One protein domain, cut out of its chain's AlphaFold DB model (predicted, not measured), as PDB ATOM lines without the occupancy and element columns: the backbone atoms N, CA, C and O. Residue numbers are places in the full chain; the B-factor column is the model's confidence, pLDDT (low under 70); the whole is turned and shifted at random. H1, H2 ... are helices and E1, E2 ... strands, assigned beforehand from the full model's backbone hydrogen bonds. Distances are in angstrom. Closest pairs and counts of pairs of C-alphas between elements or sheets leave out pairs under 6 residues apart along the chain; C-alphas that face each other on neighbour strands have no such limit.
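This is residues 3 to 20 and 35 to 115 of the 116 residues of an uncharacterized protein of Bacteroides fragilis (UniProt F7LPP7). This is a loose, drawn-out model in which helix H3 bridges two ends: H2 and H5 pack on parts of H3 at one end, while a small hairpin of E1 and E2 lies toward the other, with H1 beyond H3 at that end too. A second small hairpin, E3 and E4, makes an arm to one side. The 99 printed residues hold five named helices and four named strands, in the order H1 H2 H3 H4 E1 E2 E3 E4 H5, and the class is mixed, helices and strands. Each of the two sheets has two antiparallel strands, in the orders E1 - E2 and E3 - E4. The whole is loose, with a radius of gyration of the C-alphas of 17.8 A, and elongated, spanning 51 by 33 by 23 A.

Find C-alpha 13 at (-58.719, 27.440, -78.309); from there H1 runs through residues 13 to 19, 10.2 A. Past the cut, look for H2 at residues 36 to 44, 12.4 A. At C-alpha 49, (-33.424, 54.289, -92.340), begins H3, residues 49 to 63, 21.4 A. Next come H4, residues 65 to 68, 5.3 A, E1, residues 69 to 72, 9.8 A, and E2, residues 75 to 79, 12.8 A. Read on to E3, residues 87 to 89, 6.5 A, and E4, residues 95 to 97, 7.0 A. H5, residues 102 to 114, covers 18.5 A and ends at C-alpha 114, (-26.425, 45.263, -104.590).

Begin at H3, the hub. Its residues 49 to 53 touch H2 at a steep tilt of 49 degrees, opposite ways; the closest C-alphas are those of Ser 42 and Phe 49, 5.3 A. Its residues 52 to 58 touch H5 at a steep tilt of 48 degrees, opposite ways; the closest C-alphas are those of His 55 and Thr 105, 6.2 A. H3 and H4 touch only at the corner, and only just, with 3 pairs of C-alphas within 8 A; the closest are those of Val 61 and Phe 67, 5.8 A. In the antiparallel hairpin of E1 and E2, check N 70 and O 77, 2.9 A, within hydrogen-bond range. Residues 3 to 4 pair antiparallel with residues 77 to 78 of E2. In the hairpin of E3 and E4, N 88 and O 96 are 2.8 A apart. H1 touches no helix and is apart from E1 and E2. Every O i to N i+4 pair is within hydrogen-bond range in H1, H2, H3 and H5; H4 is too short for one.

The C-alphas of Asn 9 and Asp 92 are the two farthest apart, 51.8 A. Residues 21 to 34 are not printed, and C-alphas 20 and 35 are 34.4 A apart across this cut. Of the links that are printed whole, E2 to E3 is short and the others are tight. Mean pLDDT of the printed part is 89.1; look at residues 103 to 115 for those under 70.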
ATOM      1  N   GLN A   3     -55.102  30.024 -94.529       97.00
ATOM      2  CA  GLN A   3     -55.463  28.703 -94.037       97.00
ATOM      3  C   GLN A   3     -56.443  28.869 -92.881       97.00
ATOM      4  O   GLN A   3     -56.220  29.703 -92.001       97.00
ATOM      5  N   LEU A   4     -57.518  28.089 -92.880       97.56
ATOM      6  CA  LEU A   4     -58.412  28.018 -91.732       97.56
ATOM      7  C   LEU A   4     -57.688  27.305 -90.583       97.56
ATOM      8  O   LEU A   4     -57.053  26.274 -90.803       97.56
ATOM      9  N   ILE A   5     -57.767  27.859 -89.376       97.50
ATOM     10  CA  ILE A   5     -57.292  27.180 -88.173       97.50
ATOM     11  C   ILE A   5     -58.375  26.214 -87.704       97.50
ATOM     12  O   ILE A   5     -59.526  26.603 -87.512       97.50
ATOM     13  N   ASP A   6     -57.984  24.963 -87.481       96.31
ATOM     14  CA  ASP A   6     -58.816  23.995 -86.777       96.31
ATOM     15  C   ASP A   6     -58.907  24.390 -85.299       96.31
ATOM     16  O   ASP A   6     -58.017  24.100 -84.498       96.31
ATOM     17  N   LEU A   7     -59.981  25.098 -84.954       93.94
ATOM     18  CA  LEU A   7     -60.217  25.590 -83.603       93.94
ATOM     19  C   LEU A   7     -60.348  24.470 -82.575       93.94
ATOM     20  O   LEU A   7     -60.036  24.701 -81.409       93.94
ATOM     21  N   GLU A   8     -60.798  23.278 -82.965       95.50
ATOM     22  CA  GLU A   8     -61.036  22.201 -82.008       95.50
ATOM     23  C   GLU A   8     -59.728  21.597 -81.499       95.50
ATOM     24  O   GLU A   8     -59.635  21.292 -80.310       95.50
ATOM     25  N   ASN A   9     -58.710  21.531 -82.363       96.62
ATOM     26  CA  ASN A   9     -57.385  20.990 -82.051       96.62
ATOM     27  C   ASN A   9     -56.311  22.069 -81.811       96.62
ATOM     28  O   ASN A   9     -55.133  21.755 -81.626       96.62
ATOM     29  N   TRP A  10     -56.681  23.352 -81.802       96.62
ATOM     30  CA  TRP A  10     -55.732  24.437 -81.579       96.62
ATOM     31  C   TRP A  10     -55.406  24.611 -80.093       96.62
ATOM     32  O   TRP A  10     -56.282  24.875 -79.270       96.62
ATOM     33  N   ASN A  11     -54.119  24.580 -79.744       96.94
ATOM     34  CA  ASN A  11     -53.649  24.742 -78.362       96.94
ATOM     35  C   ASN A  11     -54.063  26.073 -77.695       96.94
ATOM     36  O   ASN A  11     -54.015  26.184 -76.473       96.94
ATOM     37  N   ARG A  12     -54.474  27.088 -78.469       96.38
ATOM     38  CA  ARG A  12     -54.969  28.375 -77.950       96.38
ATOM     39  C   ARG A  12     -56.492  28.513 -77.994       96.38
ATOM     40  O   ARG A  12     -56.981  29.609 -77.747       96.38
ATOM     41  N   LYS A  13     -57.246  27.440 -78.263       96.31
ATOM     42  CA  LYS A  13     -58.719  27.440 -78.309       96.31
ATOM     43  C   LYS A  13     -59.351  28.110 -77.090       96.31
ATOM     44  O   LYS A  13     -60.172  29.007 -77.245       96.31
ATOM     45  N   GLU A  14     -58.964  27.692 -75.886       97.44
ATOM     46  CA  GLU A  14     -59.543  28.215 -74.641       97.44
ATOM     47  C   GLU A  14     -59.187  29.686 -74.422       97.44
ATOM     48  O   GLU A  14     -60.066  30.493 -74.132       97.44
ATOM     49  N   HIS A  15     -57.924  30.053 -74.661       96.62
ATOM     50  CA  HIS A  15     -57.470  31.443 -74.607       96.62
ATOM     51  C   HIS A  15     -58.260  32.315 -75.585       96.62
ATOM     52  O   HIS A  15     -58.743  33.378 -75.212       96.62
ATOM     53  N   PHE A  16     -58.416  31.860 -76.831       95.62
ATOM     54  CA  PHE A  16     -59.185  32.572 -77.840       95.62
ATOM     55  C   PHE A  16     -60.631  32.763 -77.391       95.62
ATOM     56  O   PHE A  16     -61.066  33.903 -77.339       95.62
ATOM     57  N   LYS A  17     -61.326  31.691 -76.982       94.69
ATOM     58  CA  LYS A  17     -62.719  31.763 -76.508       94.69
ATOM     59  C   LYS A  17     -62.897  32.718 -75.329       94.69
ATOM     60  O   LYS A  17     -63.904  33.414 -75.265       94.69
ATOM     61  N   PHE A  18     -61.942  32.737 -74.402       95.88
ATOM     62  CA  PHE A  18     -61.986  33.621 -73.243       95.88
ATOM     63  C   PHE A  18     -61.825  35.091 -73.649       95.88
ATOM     64  O   PHE A  18     -62.688  35.909 -73.342       95.88
ATOM     65  N   PHE A  19     -60.754  35.428 -74.374       95.69
ATOM     66  CA  PHE A  19     -60.467  36.818 -74.734       95.69
ATOM     67  C   PHE A  19     -61.398  37.356 -75.824       95.69
ATOM     68  O   PHE A  19     -61.744  38.528 -75.786       95.69
ATOM     69  N   SER A  20     -61.851  36.535 -76.777       93.38
ATOM     70  CA  SER A  20     -62.728  36.988 -77.868       93.38
ATOM     71  C   SER A  20     -64.116  37.428 -77.402       93.38
ATOM     72  O   SER A  20     -64.851  38.014 -78.186       93.38
ATOM     73  N   PHE A  35     -31.589  49.844 -82.573       93.12
ATOM     74  CA  PHE A  35     -31.421  49.979 -84.022       93.12
ATOM     75  C   PHE A  35     -30.066  50.581 -84.410       93.12
ATOM     76  O   PHE A  35     -29.876  50.924 -85.577       93.12
ATOM     77  N   THR A  36     -29.119  50.718 -83.476       95.44
ATOM     78  CA  THR A  36     -27.838  51.416 -83.684       95.44
ATOM     79  C   THR A  36     -27.118  50.924 -84.939       95.44
ATOM     80  O   THR A  36     -26.815  51.708 -85.841       95.44
ATOM     81  N   ASN A  37     -26.934  49.610 -85.064       92.62
ATOM     82  CA  ASN A  37     -26.231  49.019 -86.205       92.62
ATOM     83  C   ASN A  37     -26.982  49.230 -87.526       92.62
ATOM     84  O   ASN A  37     -26.390  49.632 -88.526       92.62
ATOM     85  N   THR A  38     -28.299  49.017 -87.531       90.12
ATOM     86  CA  THR A  38     -29.153  49.232 -88.708       90.12
ATOM     87  C   THR A  38     -29.152  50.695 -89.149       90.12
ATOM     88  O   THR A  38     -29.151  50.990 -90.344       90.12
ATOM     89  N   TYR A  39     -29.139  51.619 -88.189       94.12
ATOM     90  CA  TYR A  39     -29.051  53.044 -88.452       94.12
ATOM     91  C   TYR A  39     -27.722  53.389 -89.122       94.12
ATOM     92  O   TYR A  39     -27.746  53.956 -90.216       94.12
ATOM     93  N   HIS A  40     -26.588  52.989 -88.538       95.19
ATOM     94  CA  HIS A  40     -25.266  53.226 -89.125       95.19
ATOM     95  C   HIS A  40     -25.156  52.642 -90.532       95.19
ATOM     96  O   HIS A  40     -24.850  53.375 -91.470       95.19
ATOM     97  N   GLN A  41     -25.559  51.381 -90.710       90.69
ATOM     98  CA  GLN A  41     -25.583  50.737 -92.020       90.69
ATOM     99  C   GLN A  41     -26.413  51.535 -93.041       90.69
ATOM    100  O   GLN A  41     -25.981  51.746 -94.174       90.69
ATOM    101  N   SER A  42     -27.599  52.020 -92.655       91.38
ATOM    102  CA  SER A  42     -28.437  52.815 -93.560       91.38
ATOM    103  C   SER A  42     -27.758  54.119 -93.996       91.38
ATOM    104  O   SER A  42     -27.925  54.538 -95.143       91.38
ATOM    105  N   LYS A  43     -26.965  54.748 -93.119       94.06
ATOM    106  CA  LYS A  43     -26.235  55.986 -93.420       94.06
ATOM    107  C   LYS A  43     -25.024  55.731 -94.305       94.06
ATOM    108  O   LYS A  43     -24.874  56.439 -95.300       94.06
ATOM    109  N   ASP A  44     -24.243  54.699 -94.002       93.69
ATOM    110  CA  ASP A  44     -23.072  54.306 -94.792       93.69
ATOM    111  C   ASP A  44     -23.468  53.968 -96.232       93.69
ATOM    112  O   ASP A  44     -22.830  54.394 -97.195       93.69
ATOM    113  N   GLU A  45     -24.598  53.280 -96.395       89.06
ATOM    114  CA  GLU A  45     -25.129  52.909 -97.702       89.06
ATOM    115  C   GLU A  45     -25.977  54.014 -98.369       89.06
ATOM    116  O   GLU A  45     -26.521  53.792 -99.454       89.06
ATOM    117  N   LYS A  46     -26.105  55.198 -97.746       91.31
ATOM    118  CA  LYS A  46     -26.903  56.354 -98.215       91.31
ATOM    119  C   LYS A  46     -28.356  55.999 -98.550       91.31
ATOM    120  O   LYS A  46     -28.906  56.397 -99.578       91.31
ATOM    121  N   LYS A  47     -28.990  55.233 -97.668       87.69
ATOM    122  CA  LYS A  47     -30.352  54.712 -97.820       87.69
ATOM    123  C   LYS A  47     -31.271  55.201 -96.710       87.69
ATOM    124  O   LYS A  47     -30.845  55.677 -95.662       87.69
ATOM    125  N   SER A  48     -32.572  55.080 -96.958       88.62
ATOM    126  CA  SER A  48     -33.590  55.461 -95.981       88.62
ATOM    127  C   SER A  48     -33.588  54.499 -94.793       88.62
ATOM    128  O   SER A  48     -33.901  53.319 -94.953       88.62
ATOM    129  N   PHE A  49     -33.295  55.026 -93.601       91.31
ATOM    130  CA  PHE A  49     -33.424  54.289 -92.340       91.31
ATOM    131  C   PHE A  49     -34.845  53.748 -92.154       91.31
ATOM    132  O   PHE A  49     -35.014  52.580 -91.830       91.31
ATOM    133  N   PHE A  50     -35.863  54.554 -92.475       89.94
ATOM    134  CA  PHE A  50     -37.266  54.140 -92.422       89.94
ATOM    135  C   PHE A  50     -37.521  52.851 -93.215       89.94
ATOM    136  O   PHE A  50     -38.165  51.939 -92.703       89.94
ATOM    137  N   LEU A  51     -36.977  52.736 -94.433       86.38
ATOM    138  CA  LEU A  51     -37.155  51.532 -95.253       86.38
ATOM    139  C   LEU A  51     -36.419  50.313 -94.677       86.38
ATOM    140  O   LEU A  51     -36.937  49.203 -94.790       86.38
ATOM    141  N   TYR A  52     -35.257  50.505 -94.041       87.25
ATOM    142  CA  TYR A  52     -34.561  49.432 -93.315       87.25
ATOM    143  C   TYR A  52     -35.398  48.955 -92.130       87.25
ATOM    144  O   TYR A  52     -35.682  47.764 -92.021       87.25
ATOM    145  N   SER A  53     -35.849  49.879 -91.280       88.19
ATOM    146  CA  SER A  53     -36.670  49.560 -90.112       88.19
ATOM    147  C   SER A  53     -37.953  48.835 -90.513       88.19
ATOM    148  O   SER A  53     -38.257  47.776 -89.975       88.19
ATOM    149  N   VAL A  54     -38.670  49.350 -91.517       88.44
ATOM    150  CA  VAL A  54     -39.884  48.728 -92.064       88.44
ATOM    151  C   VAL A  54     -39.625  47.311 -92.567       88.44
ATOM    152  O   VAL A  54     -40.442  46.423 -92.330       88.44
ATOM    153  N   HIS A  55     -38.506  47.081 -93.254       86.12
ATOM    154  CA  HIS A  55     -38.169  45.757 -93.758       86.12
ATOM    155  C   HIS A  55     -37.973  44.745 -92.631       86.12
ATOM    156  O   HIS A  55     -38.637  43.709 -92.643       86.12
ATOM    157  N   PHE A  56     -37.114  45.057 -91.659       87.00
ATOM    158  CA  PHE A  56     -36.836  44.144 -90.550       87.00
ATOM    159  C   PHE A  56     -38.085  43.886 -89.704       87.00
ATOM    160  O   PHE A  56     -38.389  42.738 -89.397       87.00
ATOM    161  N   LEU A  57     -38.879  44.926 -89.421       89.31
ATOM    162  CA  LEU A  57     -40.160  44.763 -88.729       89.31
ATOM    163  C   LEU A  57     -41.105  43.832 -89.498       89.31
ATOM    164  O   LEU A  57     -41.722  42.948 -88.905       89.31
ATOM    165  N   LEU A  58     -41.197  43.985 -90.823       90.75
ATOM    166  CA  LEU A  58     -42.044  43.129 -91.647       90.75
ATOM    167  C   LEU A  58     -41.553  41.675 -91.673       90.75
ATOM    168  O   LEU A  58     -42.388  40.770 -91.705       90.75
ATOM    169  N   GLN A  59     -40.238  41.435 -91.638       89.50
ATOM    170  CA  GLN A  59     -39.681  40.086 -91.499       89.50
ATOM    171  C   GLN A  59     -40.096  39.458 -90.168       89.50
ATOM    172  O   GLN A  59     -40.732  38.407 -90.181       89.50
ATOM    173  N   CYS A  60     -39.865  40.145 -89.043       92.19
ATOM    174  CA  CYS A  60     -40.242  39.647 -87.718       92.19
ATOM    175  C   CYS A  60     -41.744  39.325 -87.626       92.19
ATOM    176  O   CYS A  60     -42.131  38.268 -87.132       92.19
ATOM    177  N   VAL A  61     -42.605  40.200 -88.162       93.94
ATOM    178  CA  VAL A  61     -44.061  39.972 -88.211       93.94
ATOM    179  C   VAL A  61     -44.424  38.715 -89.008       93.94
ATOM    180  O   VAL A  61     -45.360  38.007 -88.646       93.94
ATOM    181  N   ASN A  62     -43.710  38.423 -90.097       94.06
ATOM    182  CA  ASN A  62     -43.981  37.249 -90.929       94.06
ATOM    183  C   ASN A  62     -43.385  35.946 -90.361       94.06
ATOM    184  O   ASN A  62     -43.917  34.863 -90.639       94.06
ATOM    185  N   GLU A  63     -42.320  36.036 -89.566       95.44
ATOM    186  CA  GLU A  63     -41.681  34.905 -88.881       95.44
ATOM    187  C   GLU A  63     -42.484  34.434 -87.661       95.44
ATOM    188  O   GLU A  63     -42.555  33.237 -87.388       95.44
ATOM    189  N   VAL A  64     -43.166  35.347 -86.965       96.62
ATOM    190  CA  VAL A  64     -43.979  35.018 -85.788       96.62
ATOM    191  C   VAL A  64     -45.409  34.661 -86.201       96.62
ATOM    192  O   VAL A  64     -46.201  35.514 -86.600       96.62
ATOM    193  N   GLU A  65     -45.787  33.389 -86.047       94.94
ATOM    194  CA  GLU A  65     -47.109  32.892 -86.464       94.94
ATOM    195  C   GLU A  65     -48.289  33.648 -85.849       94.94
ATOM    196  O   GLU A  65     -49.278  33.895 -86.540       94.94
ATOM    197  N   ALA A  66     -48.187  34.059 -84.583       96.12
ATOM    198  CA  ALA A  66     -49.268  34.752 -83.888       96.12
ATOM    199  C   ALA A  66     -49.675  36.071 -84.574       96.12
ATOM    200  O   ALA A  66     -50.859  36.397 -84.586       96.12
ATOM    201  N   PHE A  67     -48.739  36.794 -85.207       96.56
ATOM    202  CA  PHE A  67     -49.050  38.036 -85.929       96.56
ATOM    203  C   PHE A  67     -49.723  37.807 -87.287       96.56
ATOM    204  O   PHE A  67     -50.226  38.757 -87.896       96.56
ATOM    205  N   LYS A  68     -49.779  36.558 -87.758       97.12
ATOM    206  CA  LYS A  68     -50.411  36.180 -89.029       97.12
ATOM    207  C   LYS A  68     -51.863  35.723 -88.878       97.12
ATOM    208  O   LYS A  68     -52.527  35.483 -89.885       97.12
ATOM    209  N   LEU A  69     -52.351  35.610 -87.643       97.38
ATOM    210  CA  LEU A  69     -53.720  35.202 -87.335       97.38
ATOM    211  C   LEU A  69     -54.695  36.376 -87.449       97.38
ATOM    212  O   LEU A  69     -54.376  37.495 -87.042       97.38
ATOM    213  N   ARG A  70     -55.886  36.132 -87.991       96.75
ATOM    214  CA  ARG A  70     -56.996  37.091 -88.072       96.75
ATOM    215  C   ARG A  70     -58.308  36.394 -87.733       96.75
ATOM    216  O   ARG A  70     -58.426  35.183 -87.909       96.75
ATOM    217  N   ILE A  71     -59.273  37.181 -87.272       95.44
ATOM    218  CA  ILE A  71     -60.659  36.754 -87.090       95.44
ATOM    219  C   ILE A  71     -61.434  37.201 -88.329       95.44
ATOM    220  O   ILE A  71     -61.380  38.373 -88.702       95.44
ATOM    221  N   GLU A  72     -62.133  36.272 -88.965       94.88
ATOM    222  CA  GLU A  72     -63.050  36.546 -90.069       94.88
ATOM    223  C   GLU A  72     -64.406  35.908 -89.744       94.88
ATOM    224  O   GLU A  72     -64.582  34.694 -89.852       94.88
ATOM    225  N   GLY A  73     -65.363  36.724 -89.295       89.69
ATOM    226  CA  GLY A  73     -66.609  36.215 -88.717       89.69
ATOM    227  C   GLY A  73     -66.326  35.406 -87.449       89.69
ATOM    228  O   GLY A  73     -65.664  35.896 -86.539       89.69
ATOM    229  N   GLU A  74     -66.791  34.159 -87.406       86.50
ATOM    230  CA  GLU A  74     -66.559  33.232 -86.285       86.50
ATOM    231  C   GLU A  74     -65.296  32.367 -86.466       86.50
ATOM    232  O   GLU A  74     -64.988  31.508 -85.640       86.50
ATOM    233  N   GLN A  75     -64.559  32.566 -87.561       92.88
ATOM    234  CA  GLN A  75     -63.409  31.748 -87.922       92.88
ATOM    235  C   GLN A  75     -62.091  32.440 -87.581       92.88
ATOM    236  O   GLN A  75     -61.947  33.657 -87.711       92.88
ATOM    237  N   VAL A  76     -61.089  31.637 -87.220       97.06
ATOM    238  CA  VAL A  76     -59.698  32.086 -87.127       97.06
ATOM    239  C   VAL A  76     -58.948  31.595 -88.355       97.06
ATOM    240  O   VAL A  76     -58.918  30.400 -88.649       97.06
ATOM    241  N   VAL A  77     -58.316  32.519 -89.071       97.81
ATOM    242  CA  VAL A  77     -57.510  32.221 -90.257       97.81
ATOM    243  C   VAL A  77     -56.062  32.631 -90.033       97.81
ATOM    244  O   VAL A  77     -55.778  33.620 -89.358       97.81
ATOM    245  N   LYS A  78     -55.131  31.891 -90.633       97.75
ATOM    246  CA  LYS A  78     -53.707  32.228 -90.699       97.75
ATOM    247  C   LYS A  78     -53.344  32.615 -92.122       97.75
ATOM    248  O   LYS A  78     -53.528  31.824 -93.042       97.75
ATOM    249  N   TYR A  79     -52.803  33.810 -92.309       97.06
ATOM    250  CA  TYR A  79     -52.254  34.220 -93.599       97.06
ATOM    251  C   TYR A  79     -50.842  33.670 -93.793       97.06
ATOM    252  O   TYR A  79     -50.057  33.615 -92.847       97.06
ATOM    253  N   ASP A  80     -50.490  33.320 -95.031       94.00
ATOM    254  CA  ASP A  80     -49.115  32.906 -95.342       94.00
ATOM    255  C   ASP A  80     -48.141  34.078 -95.163       94.00
ATOM    256  O   ASP A  80     -47.044  33.911 -94.633       94.00
ATOM    257  N   PHE A  81     -48.581  35.271 -95.584       93.06
ATOM    258  CA  PHE A  81     -47.807  36.504 -95.546       93.06
ATOM    259  C   PHE A  81     -48.658  37.683 -95.082       93.06
ATOM    260  O   PHE A  81     -49.803  37.847 -95.502       93.06
ATOM    261  N   ILE A  82     -48.050  38.543 -94.275       94.38
ATOM    262  CA  ILE A  82     -48.563  39.854 -93.892       94.38
ATOM    263  C   ILE A  82     -47.808  40.915 -94.678       94.38
ATOM    264  O   ILE A  82     -46.576  40.914 -94.719       94.38
ATOM    265  N   HIS A  83     -48.565  41.814 -95.298       92.06
ATOM    266  CA  HIS A  83     -48.071  43.004 -95.986       92.06
ATOM    267  C   HIS A  83     -48.166  44.225 -95.068       92.06
ATOM    268  O   HIS A  83     -48.850  44.185 -94.047       92.06
ATOM    269  N   LEU A  84     -47.493  45.313 -95.435       89.56
ATOM    270  CA  LEU A  84     -47.476  46.535 -94.636       89.56
ATOM    271  C   LEU A  84     -48.206  47.672 -95.350       89.56
ATOM    272  O   LEU A  84     -48.007  47.888 -96.545       89.56
ATOM    273  N   SER A  85     -48.969  48.453 -94.588       91.44
ATOM    274  CA  SER A  85     -49.457  49.761 -95.015       91.44
ATOM    275  C   SER A  85     -48.930  50.840 -94.067       91.44
ATOM    276  O   SER A  85     -49.510  51.050 -93.003       91.44
ATOM    277  N   PRO A  86     -47.779  51.469 -94.374       90.50
ATOM    278  CA  PRO A  86     -47.233  52.509 -93.519       90.50
ATOM    279  C   PRO A  86     -47.895  53.861 -93.800       90.50
ATOM    280  O   PRO A  86     -48.319  54.142 -94.923       90.50
ATOM    281  N   THR A  87     -47.887  54.739 -92.804       92.62
ATOM    282  CA  THR A  87     -48.153  56.168 -92.993       92.62
ATOM    283  C   THR A  87     -46.919  56.858 -93.567       92.62
ATOM    284  O   THR A  87     -45.815  56.698 -93.046       92.62
ATOM    285  N   ILE A  88     -47.102  57.646 -94.621       92.00
ATOM    286  CA  ILE A  88     -46.057  58.431 -95.278       92.00
ATOM    287  C   ILE A  88     -46.372  59.908 -95.071       92.00
ATOM    288  O   ILE A  88     -47.410  60.383 -95.532       92.00
ATOM    289  N   GLY A  89     -45.485  60.616 -94.371       92.81
ATOM    290  CA  GLY A  89     -45.614  62.054 -94.144       92.81
ATOM    291  C   GLY A  89     -45.447  62.858 -95.433       92.81
ATOM    292  O   GLY A  89     -44.682  62.477 -96.321       92.81
ATOM    293  N   ARG A  90     -46.174  63.969 -95.524       93.81
ATOM    294  CA  ARG A  90     -46.087  64.968 -96.594       93.81
ATOM    295  C   ARG A  90     -45.520  66.269 -96.033       93.81
ATOM    296  O   ARG A  90     -45.547  66.500 -94.827       93.81
ATOM    297  N   GLU A  91     -44.999  67.113 -96.917       95.38
ATOM    298  CA  GLU A  91     -44.346  68.376 -96.538       95.38
ATOM    299  C   GLU A  91     -45.292  69.353 -95.825       95.38
ATOM    300  O   GLU A  91     -44.855  70.128 -94.982       95.38
ATOM    301  N   ASP A  92     -46.591  69.272 -96.112       96.00
ATOM    302  CA  ASP A  92     -47.640  70.086 -95.490       96.00
ATOM    303  C   ASP A  92     -48.062  69.602 -94.086       96.00
ATOM    304  O   ASP A  92     -49.017  70.118 -93.511       96.00
ATOM    305  N   GLY A  93     -47.375  68.597 -93.528       95.06
ATOM    306  CA  GLY A  93     -47.684  68.011 -92.223       95.06
ATOM    307  C   GLY A  93     -48.822  66.985 -92.242       95.06
ATOM    308  O   GLY A  93     -49.117  66.388 -91.206       95.06
ATOM    309  N   THR A  94     -49.446  66.734 -93.397       97.19
ATOM    310  CA  THR A  94     -50.419  65.646 -93.557       97.19
ATOM    311  C   THR A  94     -49.718  64.309 -93.825       97.19
ATOM    312  O   THR A  94     -48.491  64.220 -93.911       97.19
ATOM    313  N   PHE A  95     -50.487  63.226 -93.958       96.19
ATOM    314  CA  PHE A  95     -49.952  61.914 -94.309       96.19
ATOM    315  C   PHE A  95     -50.855  61.176 -95.300       96.19
ATOM    316  O   PHE A  95     -52.041  61.467 -95.442       96.19
ATOM    317  N   GLY A  96     -50.276  60.200 -95.995       93.88
ATOM    318  CA  GLY A  96     -51.006  59.213 -96.786       93.88
ATOM    319  C   GLY A  96     -50.674  57.791 -96.350       93.88
ATOM    320  O   GLY A  96     -49.692  57.565 -95.647       93.88
ATOM    321  N   PHE A  97     -51.469  56.824 -96.799       92.62
ATOM    322  CA  PHE A  97     -51.159  55.408 -96.620       92.62
ATOM    323  C   PHE A  97     -50.417  54.874 -97.843       92.62
ATOM    324  O   PHE A  97     -50.875  55.015 -98.976       92.62
ATOM    325  N   GLY A  98     -49.259  54.262 -97.612       88.25
ATOM    326  CA  GLY A  98     -48.580  53.440 -98.606       88.25
ATOM    327  C   GLY A  98     -49.063  51.995 -98.539       88.25
ATOM    328  O   GLY A  98     -49.666  51.578 -97.554       88.25
ATOM    329  N   PHE A  99     -48.745  51.199 -99.555       88.19
ATOM    330  CA  PHE A  99     -48.878  49.745 -99.496       88.19
ATOM    331  C   PHE A  99     -47.587  49.098 -99.986       88.19
ATOM    332  O   PHE A  99     -47.102  49.404-101.074       88.19
ATOM    333  N   LEU A 100     -47.027  48.208 -99.170       81.88
ATOM    334  CA  LEU A 100     -45.804  47.473 -99.453       81.88
ATOM    335  C   LEU A 100     -46.079  45.978 -99.314       81.88
ATOM    336  O   LEU A 100     -46.271  45.450 -98.215       81.88
ATOM    337  N   ASN A 101     -46.055  45.276-100.446       82.38
ATOM    338  CA  ASN A 101     -46.025  43.821-100.437       82.38
ATOM    339  C   ASN A 101     -44.659  43.351 -99.908       82.38
ATOM    340  O   ASN A 101     -43.618  43.806-100.375       82.38
ATOM    341  N   THR A 102     -44.666  42.380 -98.998       77.56
ATOM    342  CA  THR A 102     -43.497  41.686 -98.430       77.56
ATOM    343  C   THR A 102     -42.436  41.327 -99.474       77.56
ATOM    344  O   THR A 102     -41.252  41.601 -99.282       77.56
ATOM    345  N   MET A 103     -42.847  40.785-100.626       69.50
ATOM    346  CA  MET A 103     -41.934  40.452-101.722       69.50
ATOM    347  C   MET A 103     -41.329  41.686-102.398       69.50
ATOM    348  O   MET A 103     -40.182  41.642-102.844       69.50
ATOM    349  N   GLN A 104     -42.083  42.783-102.506       67.44
ATOM    350  CA  GLN A 104     -41.557  44.043-103.029       67.44
ATOM    351  C   GLN A 104     -40.538  44.627-102.053       67.44
ATOM    352  O   GLN A 104     -39.458  45.001-102.495       67.44
ATOM    353  N   THR A 105     -40.813  44.616-100.746       67.12
ATOM    354  CA  THR A 105     -39.870  45.078 -99.716       67.12
ATOM    355  C   THR A 105     -38.541  44.324 -99.795       67.12
ATOM    356  O   THR A 105     -37.485  44.949 -99.851       67.12
ATOM    357  N   LEU A 106     -38.582  42.988 -99.895       66.69
ATOM    358  CA  LEU A 106     -37.395  42.149-100.108       66.69
ATOM    359  C   LEU A 106     -36.635  42.535-101.384       66.69
ATOM    360  O   LEU A 106     -35.429  42.765-101.337       66.69
ATOM    361  N   LYS A 107     -37.323  42.660-102.527       66.88
ATOM    362  CA  LYS A 107     -36.692  43.049-103.802       66.88
ATOM    363  C   LYS A 107     -36.074  44.447-103.754       66.88
ATOM    364  O   LYS A 107     -34.976  44.636-104.277       66.88
ATOM    365  N   TYR A 108     -36.755  45.415-103.141       67.50
ATOM    366  CA  TYR A 108     -36.239  46.770-102.962       67.50
ATOM    367  C   TYR A 108     -34.979  46.760-102.105       67.50
ATOM    368  O   TYR A 108     -33.983  47.357-102.513       67.50
ATOM    369  N   LEU A 109     -34.972  46.011-100.999       65.88
ATOM    370  CA  LEU A 109     -33.789  45.899-100.153       65.88
ATOM    371  C   LEU A 109     -32.636  45.189-100.871       65.88
ATOM    372  O   LEU A 109     -31.514  45.674-100.843       65.88
ATOM    373  N   TYR A 110     -32.900  44.109-101.611       64.88
ATOM    374  CA  TYR A 110     -31.880  43.445-102.434       64.88
ATOM    375  C   TYR A 110     -31.291  44.372-103.504       64.88
ATOM    376  O   TYR A 110     -30.077  44.391-103.710       64.88
ATOM    377  N   LYS A 111     -32.132  45.159-104.188       65.00
ATOM    378  CA  LYS A 111     -31.681  46.153-105.174       65.00
ATOM    379  C   LYS A 111     -30.867  47.260-104.514       65.00
ATOM    380  O   LYS A 111     -29.904  47.741-105.104       65.00
ATOM    381  N   MET A 112     -31.250  47.649-103.305       61.31
ATOM    382  CA  MET A 112     -30.488  48.569-102.483       61.31
ATOM    383  C   MET A 112     -29.125  47.942-102.153       61.31
ATOM    384  O   MET A 112     -28.110  48.518-102.531       61.31
ATOM    385  N   LEU A 113     -29.060  46.772-101.514       59.00
ATOM    386  CA  LEU A 113     -27.822  46.109-101.064       59.00
ATOM    387  C   LEU A 113     -26.826  45.783-102.197       59.00
ATOM    388  O   LEU A 113     -25.625  45.747-101.954       59.00
ATOM    389  N   LYS A 114     -27.294  45.563-103.435       56.91
ATOM    390  CA  LYS A 114     -26.425  45.263-104.590       56.91
ATOM    391  C   LYS A 114     -25.850  46.483-105.316       56.91
ATOM    392  O   LYS A 114     -24.960  46.305-106.143       56.91
ATOM    393  N   LYS A 115     -26.330  47.701-105.046       52.34
ATOM    394  CA  LYS A 115     -25.694  48.923-105.561       52.34
ATOM    395  C   LYS A 115     -24.516  49.290-104.652       52.34
ATOM    396  O   LYS A 115     -24.691  50.067-103.718       52.34
TER     397      LYS A 115